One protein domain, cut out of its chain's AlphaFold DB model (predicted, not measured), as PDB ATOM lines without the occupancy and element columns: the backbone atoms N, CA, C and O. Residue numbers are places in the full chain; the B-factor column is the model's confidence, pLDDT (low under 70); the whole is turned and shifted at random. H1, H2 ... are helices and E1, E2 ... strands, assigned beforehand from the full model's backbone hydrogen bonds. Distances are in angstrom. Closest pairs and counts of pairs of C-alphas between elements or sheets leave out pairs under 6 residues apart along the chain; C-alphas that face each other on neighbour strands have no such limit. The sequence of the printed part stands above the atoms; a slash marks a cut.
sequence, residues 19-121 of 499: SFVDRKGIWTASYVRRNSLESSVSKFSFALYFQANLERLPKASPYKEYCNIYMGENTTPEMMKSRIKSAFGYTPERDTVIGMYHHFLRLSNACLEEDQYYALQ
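AT A GLANCE: This is residues 19 to 121 of the 499 residues of an uncharacterized protein of Paenibacillus campinasensis (UniProt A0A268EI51). A strongly twisted sheet of four strands is covered on one face by two helices: long H2 runs slantwise over E2 and E3, and short H1 sits over E3 and E4, about perpendicular to H2. The last part of H2, from residue 113, sticks out with residues 120 and 121 at one end of the long axis, and the loop of residues 53 to 64 lies at the other end. The printed part has 103 residues, with E1, E2, E3, E4, H1 and H2 in that order; the sheet runs E1 E2 E3 E4, all antiparallel, and the class is mixed, helices and strands. It is only just compact, close to loose, with a radius of gyration of the C-alphas of 14.9 A, and it spans 53 by 22 by 20 A.

IN THESE COORDINATES: E1 is residues 19 to 22, from C-alpha 19 at (-10.118, -34.182, -30.719), 10.0 A long. E2, residues 25 to 36, is 32.1 A long and bends by 54 degrees at residue 31. E3, residues 43 to 52, is 28.2 A long, and E4, residues 65 to 72, is 22.7 A long. H1, residues 77 to 88, measures 16.2 A. H2, residues 94 to 119, measures 37.2 A and ends with C-alpha 119 at (-2.800, -65.907, -34.438).

HOW THE PARTS SIT: The four strands form a meander, each strand the antiparallel neighbour of the one before. E1 and E2 are a hairpin, with N 20 and O 27 2.8 A apart, within hydrogen-bond range. E2 and E3 are a hairpin, with N 28 and O 49 at 2.8 A. E3 and E4 are a hairpin, with N 46 and O 69 at 2.8 A. E1 and E4, the edge strands, are apart. H1 and H2 on one face of the sheet make two layers, helices over strands. H2 has a height over the sheet of 8.7 A; its closest C-alphas to E2 are those of Val 32 and Leu 107, 6.2 A apart. H1 has a height of 8.8 A; the closest C-alphas of E4 and H1 are those of Ile 69 and Arg 83, 6.3 A apart. H1 touches H2 with residues 77 to 81 alone, closest at the C-alphas of Pro 77 and Tyr 101, 6.0 A, their lines about perpendicular at 80 degrees. In H1 and H2 every O i to N i+4 pair is within hydrogen-bond range.

THE WHOLE: The two C-alphas farthest apart are those of Glu 55 and Gln 121, 53.3 A. Residues 113 to 121, of which 113 to 119 belong to H2, stand free. The printed part has no cut. The link from E3 to E4 is long. Residues 35 to 42 have pLDDT under 70, and the mean of the printed part is 85.9.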
ATOM      1  N   SER A  19      -9.157 -35.245 -30.420       92.00
ATOM      2  CA  SER A  19     -10.118 -34.182 -30.719       92.00
ATOM      3  C   SER A  19      -9.678 -33.314 -31.896       92.00
ATOM      4  O   SER A  19      -8.526 -32.899 -31.988       92.00
ATOM      5  N   PHE A  20     -10.628 -33.004 -32.771       91.88
ATOM      6  CA  PHE A  20     -10.476 -32.158 -33.945       91.88
ATOM      7  C   PHE A  20     -11.454 -30.993 -33.829       91.88
ATOM      8  O   PHE A  20     -12.658 -31.197 -33.671       91.88
ATOM      9  N   VAL A  21     -10.943 -29.768 -33.908       91.31
ATOM     10  CA  VAL A  21     -11.765 -28.555 -33.824       91.31
ATOM     11  C   VAL A  21     -12.000 -28.021 -35.229       91.31
ATOM     12  O   VAL A  21     -11.053 -27.858 -35.995       91.31
ATOM     13  N   ASP A  22     -13.257 -27.743 -35.563       91.62
ATOM     14  CA  ASP A  22     -13.639 -27.041 -36.786       91.62
ATOM     15  C   ASP A  22     -14.605 -25.887 -36.480       91.62
ATOM     16  O   ASP A  22     -14.937 -25.608 -35.324       91.62
ATOM     17  N   ARG A  23     -15.070 -25.171 -37.512       89.56
ATOM     18  CA  ARG A  23     -15.993 -24.036 -37.316       89.56
ATOM     19  C   ARG A  23     -17.348 -24.445 -36.732       89.56
ATOM     20  O   ARG A  23     -18.078 -23.577 -36.262       89.56
ATOM     21  N   LYS A  24     -17.726 -25.720 -36.806       88.81
ATOM     22  CA  LYS A  24     -19.018 -26.244 -36.346       88.81
ATOM     23  C   LYS A  24     -18.950 -26.774 -34.923       88.81
ATOM     24  O   LYS A  24     -19.992 -26.814 -34.277       88.81
ATOM     25  N   GLY A  25     -17.772 -27.147 -34.430       91.62
ATOM     26  CA  GLY A  25     -17.597 -27.608 -33.060       91.62
ATOM     27  C   GLY A  25     -16.334 -28.435 -32.846       91.62
ATOM     28  O   GLY A  25     -15.342 -28.303 -33.560       91.62
ATOM     29  N   ILE A  26     -16.387 -29.291 -31.829       93.50
ATOM     30  CA  ILE A  26     -15.305 -30.195 -31.442       93.50
ATOM     31  C   ILE A  26     -15.760 -31.627 -31.715       93.50
ATOM     32  O   ILE A  26     -16.750 -32.096 -31.151       93.50
ATOM     33  N   TRP A  27     -15.022 -32.319 -32.574       93.00
ATOM     34  CA  TRP A  27     -15.196 -33.736 -32.870       93.00
ATOM     35  C   TRP A  27     -14.180 -34.539 -32.069       93.00
ATOM     36  O   TRP A  27     -12.987 -34.316 -32.224       93.00
ATOM     37  N   THR A  28     -14.613 -35.487 -31.245       92.94
ATOM     38  CA  THR A  28     -13.717 -36.426 -30.560       92.94
ATOM     39  C   THR A  28     -13.851 -37.798 -31.199       92.94
ATOM     40  O   THR A  28     -14.900 -38.433 -31.099       92.94
ATOM     41  N   ALA A  29     -12.786 -38.257 -31.842       90.88
ATOM     42  CA  ALA A  29     -12.638 -39.639 -32.251       90.88
ATOM     43  C   ALA A  29     -12.123 -40.466 -31.076       90.88
ATOM     44  O   ALA A  29     -11.141 -40.081 -30.454       90.88
ATOM     45  N   SER A  30     -12.811 -41.559 -30.762       87.25
ATOM     46  CA  SER A  30     -12.510 -42.395 -29.602       87.25
ATOM     47  C   SER A  30     -12.015 -43.764 -30.058       87.25
ATOM     48  O   SER A  30     -11.053 -43.848 -30.810       87.25
ATOM     49  N   TYR A  31     -12.667 -44.849 -29.655       83.50
ATOM     50  CA  TYR A  31     -12.231 -46.205 -29.968       83.50
ATOM     51  C   TYR A  31     -12.840 -46.765 -31.265       83.50
ATOM     52  O   TYR A  31     -13.883 -46.326 -31.763       83.50
ATOM     53  N   VAL A  32     -12.198 -47.815 -31.780       83.38
ATOM     54  CA  VAL A  32     -12.729 -48.683 -32.835       83.38
ATOM     55  C   VAL A  32     -13.076 -50.046 -32.239       83.38
ATOM     56  O   VAL A  32     -12.309 -50.609 -31.468       83.38
ATOM     57  N   ARG A  33     -14.239 -50.596 -32.605       76.94
ATOM     58  CA  ARG A  33     -14.670 -51.951 -32.231       76.94
ATOM     59  C   ARG A  33     -14.970 -52.780 -33.473       76.94
ATOM     60  O   ARG A  33     -15.661 -52.303 -34.365       76.94
ATOM     61  N   ARG A  34     -14.523 -54.033 -33.540       74.38
ATOM     62  CA  ARG A  34     -14.902 -54.942 -34.636       74.38
ATOM     63  C   ARG A  34     -16.337 -55.460 -34.457       74.38
ATOM     64  O   ARG A  34     -16.746 -55.764 -33.342       74.38
ATOM     65  N   ASN A  35     -17.098 -55.550 -35.551       69.94
ATOM     66  CA  ASN A  35     -18.526 -55.903 -35.521       69.94
ATOM     67  C   ASN A  35     -18.851 -57.339 -35.957       69.94
ATOM     68  O   ASN A  35     -19.913 -57.837 -35.599       69.94
ATOM     69  N   SER A  36     -18.001 -57.998 -36.746       63.81
ATOM     70  CA  SER A  36     -18.227 -59.387 -37.178       63.81
ATOM     71  C   SER A  36     -16.938 -60.058 -37.639       63.81
ATOM     72  O   SER A  36     -16.064 -59.377 -38.179       63.81
ATOM     73  N   LEU A  37     -16.883 -61.387 -37.511       58.31
ATOM     74  CA  LEU A  37     -15.834 -62.236 -38.084       58.31
ATOM     75  C   LEU A  37     -16.206 -62.831 -39.458       58.31
ATOM     76  O   LEU A  37     -15.328 -63.142 -40.251       58.31
ATOM     77  N   GLU A  38     -17.501 -63.003 -39.743       49.78
ATOM     78  CA  GLU A  38     -17.985 -63.904 -40.808       49.78
ATOM     79  C   GLU A  38     -17.901 -63.362 -42.246       49.78
ATOM     80  O   GLU A  38     -18.221 -64.081 -43.190       49.78
ATOM     81  N   SER A  39     -17.460 -62.121 -42.461       48.91
ATOM     82  CA  SER A  39     -17.203 -61.616 -43.814       48.91
ATOM     83  C   SER A  39     -15.710 -61.537 -44.071       48.91
ATOM     84  O   SER A  39     -14.977 -61.041 -43.225       48.91
ATOM     85  N   SER A  40     -15.280 -61.898 -45.282       52.19
ATOM     86  CA  SER A  40     -13.924 -61.702 -45.830       52.19
ATOM     87  C   SER A  40     -13.415 -60.246 -45.825       52.19
ATOM     88  O   SER A  40     -12.384 -59.954 -46.414       52.19
ATOM     89  N   VAL A  41     -14.150 -59.332 -45.191       61.69
ATOM     90  CA  VAL A  41     -13.878 -57.904 -45.078       61.69
ATOM     91  C   VAL A  41     -14.064 -57.513 -43.616       61.69
ATOM     92  O   VAL A  41     -15.163 -57.677 -43.066       61.69
ATOM     93  N   SER A  42     -13.023 -56.956 -42.999       68.31
ATOM     94  CA  SER A  42     -13.086 -56.456 -41.627       68.31
ATOM     95  C   SER A  42     -14.074 -55.290 -41.527       68.31
ATOM     96  O   SER A  42     -13.942 -54.277 -42.220       68.31
ATOM     97  N   LYS A  43     -15.079 -55.420 -40.650       82.00
ATOM     98  CA  LYS A  43     -16.063 -54.366 -40.354       82.00
ATOM     99  C   LYS A  43     -15.869 -53.835 -38.941       82.00
ATOM    100  O   LYS A  43     -15.849 -54.592 -37.972       82.00
ATOM    101  N   PHE A  44     -15.822 -52.520 -38.835       83.81
ATOM    102  CA  PHE A  44     -15.528 -51.769 -37.627       83.81
ATOM    103  C   PHE A  44     -16.677 -50.813 -37.283       83.81
ATOM    104  O   PHE A  44     -17.379 -50.326 -38.162       83.81
ATOM    105  N   SER A  45     -16.878 -50.538 -36.005       86.06
ATOM    106  CA  SER A  45     -17.647 -49.417 -35.476       86.06
ATOM    107  C   SER A  45     -16.646 -48.410 -34.947       86.06
ATOM    108  O   SER A  45     -15.830 -48.760 -34.098       86.06
ATOM    109  N   PHE A  46     -16.695 -47.184 -35.446       90.50
ATOM    110  CA  PHE A  46     -15.847 -46.095 -34.989       90.50
ATOM    111  C   PHE A  46     -16.671 -45.145 -34.123       90.50
ATOM    112  O   PHE A  46     -17.669 -44.589 -34.592       90.50
ATOM    113  N   ALA A  47     -16.277 -45.018 -32.857       89.94
ATOM    114  CA  ALA A  47     -16.953 -44.190 -31.875       89.94
ATOM    115  C   ALA A  47     -16.550 -42.725 -32.050       89.94
ATOM    116  O   ALA A  47     -15.372 -42.372 -31.964       89.94
ATOM    117  N   LEU A  48     -17.546 -41.873 -32.271       92.69
ATOM    118  CA  LEU A  48     -17.375 -40.436 -32.405       92.69
ATOM    119  C   LEU A  48     -18.238 -39.714 -31.379       92.69
ATOM    120  O   LEU A  48     -19.376 -40.104 -31.101       92.69
ATOM    121  N   TYR A  49     -17.706 -38.607 -30.883       92.81
ATOM    122  CA  TYR A  49     -18.463 -37.638 -30.122       92.81
ATOM    123  C   TYR A  49     -18.409 -36.273 -30.790       92.81
ATOM    124  O   TYR A  49     -17.376 -35.894 -31.339       92.81
ATOM    125  N   PHE A  50     -19.494 -35.514 -30.698       93.12
ATOM    126  CA  PHE A  50     -19.553 -34.163 -31.237       93.12
ATOM    127  C   PHE A  50     -20.114 -33.190 -30.209       93.12
ATOM    128  O   PHE A  50     -21.163 -33.427 -29.614       93.12
ATOM    129  N   GLN A  51     -19.409 -32.082 -30.012       93.38
ATOM    130  CA  GLN A  51     -19.881 -30.946 -29.236       93.38
ATOM    131  C   GLN A  51     -20.008 -29.743 -30.167       93.38
ATOM    132  O   GLN A  51     -19.008 -29.243 -30.683       93.38
ATOM    133  N   ALA A  52     -21.239 -29.281 -30.384       90.56
ATOM    134  CA  ALA A  52     -21.518 -28.192 -31.309       90.56
ATOM    135  C   ALA A  52     -21.058 -26.829 -30.768       90.56
ATOM    136  O   ALA A  52     -21.205 -26.516 -29.586       90.56
ATOM    137  N   ASN A  53     -20.568 -25.976 -31.664       91.19
ATOM    138  CA  ASN A  53     -20.440 -24.547 -31.420       91.19
ATOM    139  C   ASN A  53     -21.806 -23.885 -31.666       91.19
ATOM    140  O   ASN A  53     -22.198 -23.663 -32.814       91.19
ATOM    141  N   LEU A  54     -22.524 -23.562 -30.589       88.81
ATOM    142  CA  LEU A  54     -23.885 -23.016 -30.646       88.81
ATOM    143  C   LEU A  54     -23.969 -21.640 -31.325       88.81
ATOM    144  O   LEU A  54     -25.010 -21.313 -31.889       88.81
ATOM    145  N   GLU A  55     -22.883 -20.862 -31.355       89.00
ATOM    146  CA  GLU A  55     -22.847 -19.587 -32.091       89.00
ATOM    147  C   GLU A  55     -22.945 -19.804 -33.607       89.00
ATOM    148  O   GLU A  55     -23.453 -18.962 -34.347       89.00
ATOM    149  N   ARG A  56     -22.451 -20.950 -34.088       84.94
ATOM    150  CA  ARG A  56     -22.424 -21.318 -35.509       84.94
ATOM    151  C   ARG A  56     -23.549 -22.279 -35.883       84.94
ATOM    152  O   ARG A  56     -24.016 -22.250 -37.020       84.94
ATOM    153  N   LEU A  57     -23.994 -23.106 -34.939       85.62
ATOM    154  CA  LEU A  57     -25.088 -24.066 -35.077       85.62
ATOM    155  C   LEU A  57     -26.123 -23.868 -33.950       85.62
ATOM    156  O   LEU A  57     -26.231 -24.709 -33.059       85.62
ATOM    157  N   PRO A  58     -26.941 -22.800 -33.993       82.62
ATOM    158  CA  PRO A  58     -27.854 -22.443 -32.898       82.62
ATOM    159  C   PRO A  58     -29.012 -23.429 -32.688       82.62
ATOM    160  O   PRO A  58     -29.714 -23.351 -31.686       82.62
ATOM    161  N   LYS A  59     -29.240 -24.346 -33.638       82.94
ATOM    162  CA  LYS A  59     -30.261 -25.404 -33.554       82.94
ATOM    163  C   LYS A  59     -29.695 -26.766 -33.129       82.94
ATOM    164  O   LYS A  59     -30.457 -27.727 -33.069       82.94
ATOM    165  N   ALA A  60     -28.383 -26.875 -32.907       81.69
ATOM    166  CA  ALA A  60     -27.757 -28.123 -32.480       81.69
ATOM    167  C   ALA A  60     -27.958 -28.369 -30.977       81.69
ATOM    168  O   ALA A  60     -28.226 -27.437 -30.216       81.69
ATOM    169  N   SER A  61     -27.812 -29.627 -30.549       78.88
ATOM    170  CA  SER A  61     -27.820 -29.970 -29.127       78.88
ATOM    171  C   SER A  61     -26.670 -29.259 -28.399       78.88
ATOM    172  O   SER A  61     -25.541 -29.262 -28.895       78.88
ATOM    173  N   PRO A  62     -26.917 -28.672 -27.212       78.38
ATOM    174  CA  PRO A  62     -25.863 -28.087 -26.389       78.38
ATOM    175  C   PRO A  62     -24.991 -29.150 -25.699       78.38
ATOM    176  O   PRO A  62     -23.952 -28.819 -25.129       78.38
ATOM    177  N   TYR A  63     -25.405 -30.419 -25.723       84.06
ATOM    178  CA  TYR A  63     -24.701 -31.523 -25.077       84.06
ATOM    179  C   TYR A  63     -23.804 -32.277 -26.061       84.06
ATOM    180  O   TYR A  63     -24.062 -32.306 -27.262       84.06
ATOM    181  N   LYS A  64     -22.766 -32.931 -25.528       86.12
ATOM    182  CA  LYS A  64     -21.886 -33.821 -26.296       86.12
ATOM    183  C   LYS A  64     -22.694 -35.026 -26.792       86.12
ATOM    184  O   LYS A  64     -23.120 -35.858 -25.992       86.12
ATOM    185  N   GLU A  65     -22.909 -35.110 -28.098       89.25
ATOM    186  CA  GLU A  65     -23.600 -36.226 -28.744       89.25
ATOM    187  C   GLU A  65     -22.626 -37.382 -28.985       89.25
ATOM    188  O   GLU A  65     -21.456 -37.155 -29.284       89.25
ATOM    189  N   TYR A  66     -23.109 -38.621 -28.863       90.56
ATOM    190  CA  TYR A  66     -22.349 -39.849 -29.110       90.56
ATOM    191  C   TYR A  66     -23.006 -40.644 -30.232       90.56
ATOM    192  O   TYR A  66     -24.211 -40.888 -30.181       90.56
ATOM    193  N   CYS A  67     -22.213 -41.100 -31.200       86.62
ATOM    194  CA  CYS A  67     -22.660 -42.057 -32.206       86.62
ATOM    195  C   CYS A  67     -21.523 -42.986 -32.643       86.62
ATOM    196  O   CYS A  67     -20.353 -42.610 -32.669       86.62
ATOM    197  N   ASN A  68     -21.900 -44.193 -33.069       87.31
ATOM    198  CA  ASN A  68     -21.006 -45.107 -33.773       87.31
ATOM    199  C   ASN A  68     -21.292 -45.045 -35.270       87.31
ATOM    200  O   ASN A  68     -22.441 -45.192 -35.691       87.31
ATOM    201  N   ILE A  69     -20.243 -44.891 -36.075       91.81
ATOM    202  CA  ILE A  69     -20.339 -45.051 -37.526       91.81
ATOM    203  C   ILE A  69     -19.692 -46.365 -37.951       91.81
ATOM    204  O   ILE A  69     -18.624 -46.741 -37.473       91.81
ATOM    205  N   TYR A  70     -20.339 -47.075 -38.870       88.62
ATOM    206  CA  TYR A  70     -19.807 -48.321 -39.413       88.62
ATOM    207  C   TYR A  70     -18.720 -48.023 -40.439       88.62
ATOM    208  O   TYR A  70     -18.903 -47.180 -41.307       88.62
ATOM    209  N   MET A  71     -17.597 -48.716 -40.358       88.56
ATOM    210  CA  MET A  71     -16.394 -48.544 -41.164       88.56
ATOM    211  C   MET A  71     -15.887 -49.917 -41.620       88.56
ATOM    212  O   MET A  71     -16.267 -50.946 -41.071       88.56
ATOM    213  N   GLY A  72     -15.061 -49.959 -42.655       83.00
ATOM    214  CA  GLY A  72     -14.481 -51.196 -43.188       83.00
ATOM    215  C   GLY A  72     -13.328 -50.894 -44.135       83.00
ATOM    216  O   GLY A  72     -13.103 -49.722 -44.440       83.00
ATOM    217  N   GLU A  73     -12.640 -51.928 -44.615       76.12
ATOM    218  CA  GLU A  73     -11.382 -51.818 -45.383       76.12
ATOM    219  C   GLU A  73     -11.472 -50.906 -46.619       76.12
ATOM    220  O   GLU A  73     -10.558 -50.138 -46.886       76.12
ATOM    221  N   ASN A  74     -12.613 -50.898 -47.317       83.06
ATOM    222  CA  ASN A  74     -12.827 -50.073 -48.516       83.06
ATOM    223  C   ASN A  74     -13.407 -48.677 -48.222       83.06
ATOM    224  O   ASN A  74     -13.938 -48.023 -49.120       83.06
ATOM    225  N   THR A  75     -13.414 -48.230 -46.963       88.19
ATOM    226  CA  THR A  75     -14.013 -46.932 -46.628       88.19
ATOM    227  C   THR A  75     -13.085 -45.797 -47.038       88.19
ATOM    228  O   THR A  75     -11.952 -45.755 -46.588       88.19
ATOM    229  N   THR A  76     -13.578 -44.841 -47.826       92.19
ATOM    230  CA  THR A  76     -12.844 -43.610 -48.167       92.19
ATOM    231  C   THR A  76     -13.199 -42.451 -47.220       92.19
ATOM    232  O   THR A  76     -14.238 -42.508 -46.543       92.19
ATOM    233  N   PRO A  77     -12.411 -41.356 -47.182       94.81
ATOM    234  CA  PRO A  77     -12.778 -40.138 -46.453       94.81
ATOM    235  C   PRO A  77     -14.174 -39.604 -46.818       94.81
ATOM    236  O   PRO A  77     -14.934 -39.173 -45.952       94.81
ATOM    237  N   GLU A  78     -14.566 -39.680 -48.089       93.50
ATOM    238  CA  GLU A  78     -15.881 -39.249 -48.574       93.50
ATOM    239  C   GLU A  78     -17.006 -40.139 -48.034       93.50
ATOM    240  O   GLU A  78     -18.068 -39.642 -47.646       93.50
ATOM    241  N   MET A  79     -16.771 -41.451 -47.955       94.06
ATOM    242  CA  MET A  79     -17.713 -42.385 -47.340       94.06
ATOM    243  C   MET A  79     -17.841 -42.132 -45.835       94.06
ATOM    244  O   MET A  79     -18.962 -42.102 -45.325       94.06
ATOM    245  N   MET A  80     -16.727 -41.889 -45.134       94.00
ATOM    246  CA  MET A  80     -16.738 -41.500 -43.719       94.00
ATOM    247  C   MET A  80     -17.565 -40.226 -43.522       94.00
ATOM    248  O   MET A  80     -18.482 -40.204 -42.706       94.00
ATOM    249  N   LYS A  81     -17.305 -39.191 -44.325       94.75
ATOM    250  CA  LYS A  81     -18.049 -37.925 -44.311       94.75
ATOM    251  C   LYS A  81     -19.552 -38.134 -44.492       94.75
ATOM    252  O   LYS A  81     -20.342 -37.532 -43.767       94.75
ATOM    253  N   SER A  82     -19.946 -38.986 -45.440       93.75
ATOM    254  CA  SER A  82     -21.351 -39.335 -45.675       93.75
ATOM    255  C   SER A  82     -21.979 -40.007 -44.450       93.75
ATOM    256  O   SER A  82     -23.052 -39.608 -44.007       93.75
ATOM    257  N   ARG A  83     -21.277 -40.963 -43.829       92.94
ATOM    258  CA  ARG A  83     -21.752 -41.671 -42.628       92.94
ATOM    259  C   ARG A  83     -21.861 -40.762 -41.405       92.94
ATOM    260  O   ARG A  83     -22.848 -40.859 -40.686       92.94
ATOM    261  N   ILE A  84     -20.906 -39.852 -41.206       92.81
ATOM    262  CA  ILE A  84     -20.974 -38.837 -40.144       92.81
ATOM    263  C   ILE A  84     -22.190 -37.936 -40.361       92.81
ATOM    264  O   ILE A  84     -22.967 -37.734 -39.432       92.81
ATOM    265  N   LYS A  85     -22.405 -37.457 -41.594       92.19
ATOM    266  CA  LYS A  85     -23.579 -36.644 -41.929       92.19
ATOM    267  C   LYS A  85     -24.882 -37.393 -41.651       92.19
ATOM    268  O   LYS A  85     -25.809 -36.794 -41.124       92.19
ATOM    269  N   SER A  86     -24.959 -38.679 -41.982       91.12
ATOM    270  CA  SER A  86     -26.146 -39.492 -41.698       91.12
ATOM    271  C   SER A  86     -26.374 -39.718 -40.200       91.12
ATOM    272  O   SER A  86     -27.523 -39.774 -39.782       91.12
ATOM    273  N   ALA A  87     -25.310 -39.845 -39.400       88.06
ATOM    274  CA  ALA A  87     -25.409 -40.104 -37.962       88.06
ATOM    275  C   ALA A  87     -25.703 -38.838 -37.138       88.06
ATOM    276  O   ALA A  87     -26.576 -38.859 -36.280       88.06
ATOM    277  N   PHE A  88     -25.000 -37.737 -37.415       87.00
ATOM    278  CA  PHE A  88     -25.085 -36.491 -36.642       87.00
ATOM    279  C   PHE A  88     -25.916 -35.396 -37.327       87.00
ATOM    280  O   PHE A  88     -26.163 -34.349 -36.744       87.00
ATOM    281  N   GLY A  89     -26.292 -35.562 -38.598       86.50
ATOM    282  CA  GLY A  89     -26.964 -34.524 -39.396       86.50
ATOM    283  C   GLY A  89     -26.031 -33.426 -39.928       86.50
ATOM    284  O   GLY A  89     -26.414 -32.669 -40.826       86.50
ATOM    285  N   TYR A  90     -24.788 -33.359 -39.440       84.81
ATOM    286  CA  TYR A  90     -23.799 -32.350 -39.814       84.81
ATOM    287  C   TYR A  90     -22.598 -32.958 -40.530       84.81
ATOM    288  O   TYR A  90     -22.131 -34.051 -40.224       84.81
ATOM    289  N   THR A  91     -22.061 -32.201 -41.480       88.25
ATOM    290  CA  THR A  91     -20.869 -32.587 -42.236       88.25
ATOM    291  C   THR A  91     -19.634 -31.867 -41.678       88.25
ATOM    292  O   THR A  91     -19.633 -30.633 -41.749       88.25
ATOM    293  N   PRO A  92     -18.590 -32.558 -41.192       89.44
ATOM    294  CA  PRO A  92     -17.355 -31.908 -40.745       89.44
ATOM    295  C   PRO A  92     -16.601 -31.231 -41.900       89.44
ATOM    296  O   PRO A  92     -16.864 -31.505 -43.082       89.44
ATOM    297  N   GLU A  93     -15.659 -30.350 -41.565       92.69
ATOM    298  CA  GLU A  93     -14.726 -29.786 -42.549       92.69
ATOM    299  C   GLU A  93     -13.782 -30.851 -43.128       92.69
ATOM    300  O   GLU A  93     -13.575 -31.915 -42.546       92.69
ATOM    301  N   ARG A  94     -13.232 -30.583 -44.322       92.31
ATOM    302  CA  ARG A  94     -12.416 -31.561 -45.061       92.31
ATOM    303  C   ARG A  94     -11.224 -32.043 -44.231       92.31
ATOM    304  O   ARG A  94     -11.016 -33.249 -44.148       92.31
ATOM    305  N   ASP A  95     -10.504 -31.124 -43.599       92.12
ATOM    306  CA  ASP A  95      -9.305 -31.443 -42.819       92.12
ATOM    307  C   ASP A  95      -9.649 -32.254 -41.563       92.12
ATOM    308  O   ASP A  95      -8.951 -33.211 -41.232       92.12
ATOM    309  N   THR A  96     -10.789 -31.968 -40.925       93.44
ATOM    310  CA  THR A  96     -11.320 -32.745 -39.795       93.44
ATOM    311  C   THR A  96     -11.683 -34.167 -40.212       93.44
ATOM    312  O   THR A  96     -11.326 -35.116 -39.518       93.44
ATOM    313  N   VAL A  97     -12.351 -34.344 -41.362       94.56
ATOM    314  CA  VAL A  97     -12.649 -35.683 -41.903       94.56
ATOM    315  C   VAL A  97     -11.359 -36.447 -42.193       94.56
ATOM    316  O   VAL A  97     -11.261 -37.615 -41.834       94.56
ATOM    317  N   ILE A  98     -10.368 -35.806 -42.821       93.88
ATOM    318  CA  ILE A  98      -9.072 -36.428 -43.124       93.88
ATOM    319  C   ILE A  98      -8.354 -36.839 -41.830       93.88
ATOM    320  O   ILE A  98      -7.875 -37.968 -41.730       93.88
ATOM    321  N   GLY A  99      -8.335 -35.974 -40.814       90.50
ATOM    322  CA  GLY A  99      -7.760 -36.276 -39.503       90.50
ATOM    323  C   GLY A  99      -8.438 -37.463 -38.814       90.50
ATOM    324  O   GLY A  99      -7.761 -38.408 -38.401       90.50
ATOM    325  N   MET A 100      -9.774 -37.468 -38.765       92.50
ATOM    326  CA  MET A 100     -10.555 -38.589 -38.226       92.50
ATOM    327  C   MET A 100     -10.325 -39.881 -39.012       92.50
ATOM    328  O   MET A 100     -10.221 -40.951 -38.417       92.50
ATOM    329  N   TYR A 101     -10.206 -39.793 -40.338       93.25
ATOM    330  CA  TYR A 101      -9.929 -40.936 -41.202       93.25
ATOM    331  C   TYR A 101      -8.549 -41.543 -40.938       93.25
ATOM    332  O   TYR A 101      -8.435 -42.756 -40.773       93.25
ATOM    333  N   HIS A 102      -7.506 -40.721 -40.817       90.94
ATOM    334  CA  HIS A 102      -6.174 -41.209 -40.457       90.94
ATOM    335  C   HIS A 102      -6.139 -41.832 -39.062       90.94
ATOM    336  O   HIS A 102      -5.469 -42.845 -38.866       90.94
ATOM    337  N   HIS A 103      -6.867 -41.262 -38.101       90.25
ATOM    338  CA  HIS A 103      -6.971 -41.848 -36.769       90.25
ATOM    339  C   HIS A 103      -7.706 -43.197 -36.798       90.25
ATOM    340  O   HIS A 103      -7.208 -44.168 -36.235       90.25
ATOM    341  N   PHE A 104      -8.811 -43.301 -37.545       90.06
ATOM    342  CA  PHE A 104      -9.492 -44.572 -37.793       90.06
ATOM    343  C   PHE A 104      -8.543 -45.629 -38.380       90.06
ATOM    344  O   PHE A 104      -8.507 -46.739 -37.861       90.06
ATOM    345  N   LEU A 105      -7.751 -45.285 -39.405       89.00
ATOM    346  CA  LEU A 105      -6.790 -46.216 -40.013       89.00
ATOM    347  C   LEU A 105      -5.736 -46.709 -39.013       89.00
ATOM    348  O   LEU A 105      -5.387 -47.886 -39.015       89.00
ATOM    349  N   ARG A 106      -5.239 -45.826 -38.138       87.56
ATOM    350  CA  ARG A 106      -4.298 -46.215 -37.075       87.56
ATOM    351  C   ARG A 106      -4.932 -47.217 -36.113       87.56
ATOM    352  O   ARG A 106      -4.327 -48.246 -35.836       87.56
ATOM    353  N   LEU A 107      -6.155 -46.948 -35.654       86.06
ATOM    354  CA  LEU A 107      -6.880 -47.843 -34.752       86.06
ATOM    355  C   LEU A 107      -7.229 -49.181 -35.419       86.06
ATOM    356  O   LEU A 107      -7.078 -50.229 -34.800       86.06
ATOM    357  N   SER A 108      -7.656 -49.171 -36.685       84.94
ATOM    358  CA  SER A 108      -7.949 -50.408 -37.413       84.94
ATOM    359  C   SER A 108      -6.697 -51.251 -37.636       84.94
ATOM    360  O   SER A 108      -6.770 -52.468 -37.499       84.94
ATOM    361  N   ASN A 109      -5.558 -50.622 -37.945       84.69
ATOM    362  CA  ASN A 109      -4.285 -51.325 -38.102       84.69
ATOM    363  C   ASN A 109      -3.817 -51.931 -36.779       84.69
ATOM    364  O   ASN A 109      -3.426 -53.091 -36.770       84.69
ATOM    365  N   ALA A 110      -3.952 -51.205 -35.664       82.56
ATOM    366  CA  ALA A 110      -3.659 -51.746 -34.340       82.56
ATOM    367  C   ALA A 110      -4.503 -53.000 -34.036       82.56
ATOM    368  O   ALA A 110      -3.961 -53.997 -33.570       82.56
ATOM    369  N   CYS A 111      -5.798 -53.008 -34.380       80.50
ATOM    370  CA  CYS A 111      -6.625 -54.214 -34.244       80.50
ATOM    371  C   CYS A 111      -6.147 -55.383 -35.128       80.50
ATOM    372  O   CYS A 111      -6.303 -56.539 -34.745       80.50
ATOM    373  N   LEU A 112      -5.612 -55.112 -36.324       80.25
ATOM    374  CA  LEU A 112      -5.088 -56.157 -37.213       80.25
ATOM    375  C   LEU A 112      -3.745 -56.711 -36.716       80.25
ATOM    376  O   LEU A 112      -3.514 -57.914 -36.807       80.25
ATOM    377  N   GLU A 113      -2.873 -55.862 -36.173       84.00
ATOM    378  CA  GLU A 113      -1.624 -56.283 -35.524       84.00
ATOM    379  C   GLU A 113      -1.904 -57.138 -34.281       84.00
ATOM    380  O   GLU A 113      -1.263 -58.167 -34.073       84.00
ATOM    381  N   GLU A 114      -2.912 -56.761 -33.491       81.94
ATOM    382  CA  GLU A 114      -3.369 -57.540 -32.340       81.94
ATOM    383  C   GLU A 114      -3.868 -58.937 -32.759       81.94
ATOM    384  O   GLU A 114      -3.552 -59.936 -32.112       81.94
ATOM    385  N   ASP A 115      -4.575 -59.054 -33.887       81.62
ATOM    386  CA  ASP A 115      -4.955 -60.369 -34.411       81.62
ATOM    387  C   ASP A 115      -3.758 -61.201 -34.848       81.62
ATOM    388  O   ASP A 115      -3.708 -62.391 -34.555       81.62
ATOM    389  N   GLN A 116      -2.798 -60.594 -35.548       83.19
ATOM    390  CA  GLN A 116      -1.577 -61.292 -35.950       83.19
ATOM    391  C   GLN A 116      -0.831 -61.813 -34.724       83.19
ATOM    392  O   GLN A 116      -0.358 -62.949 -34.727       83.19
ATOM    393  N   TYR A 117      -0.784 -61.016 -33.655       86.06
ATOM    394  CA  TYR A 117      -0.235 -61.440 -32.378       86.06
ATOM    395  C   TYR A 117      -0.961 -62.675 -31.826       86.06
ATOM    396  O   TYR A 117      -0.302 -63.673 -31.533       86.06
ATOM    397  N   TYR A 118      -2.296 -62.654 -31.728       85.56
ATOM    398  CA  TYR A 118      -3.061 -63.798 -31.217       85.56
ATOM    399  C   TYR A 118      -3.032 -65.017 -32.149       85.56
ATOM    400  O   TYR A 118      -3.067 -66.147 -31.669       85.56
ATOM    401  N   ALA A 119      -2.923 -64.825 -33.464       84.81
ATOM    402  CA  ALA A 119      -2.800 -65.907 -34.438       84.81
ATOM    403  C   ALA A 119      -1.493 -66.704 -34.284       84.81
ATOM    404  O   ALA A 119      -1.458 -67.885 -34.633       84.81
ATOM    405  N   LEU A 120      -0.439 -66.071 -33.756       89.06
ATOM    406  CA  LEU A 120       0.861 -66.688 -33.487       89.06
ATOM    407  C   LEU A 120       0.971 -67.297 -32.076       89.06
ATOM    408  O   LEU A 120       1.998 -67.897 -31.760       89.06
ATOM    409  N   GLN A 121      -0.049 -67.143 -31.224       89.81
ATOM    410  CA  GLN A 121      -0.055 -67.721 -29.876       89.81
ATOM    411  C   GLN A 121      -0.237 -69.244 -29.902       89.81
ATOM    412  O   GLN A 121      -0.878 -69.809 -30.793       89.81
TER     413      GLN A 121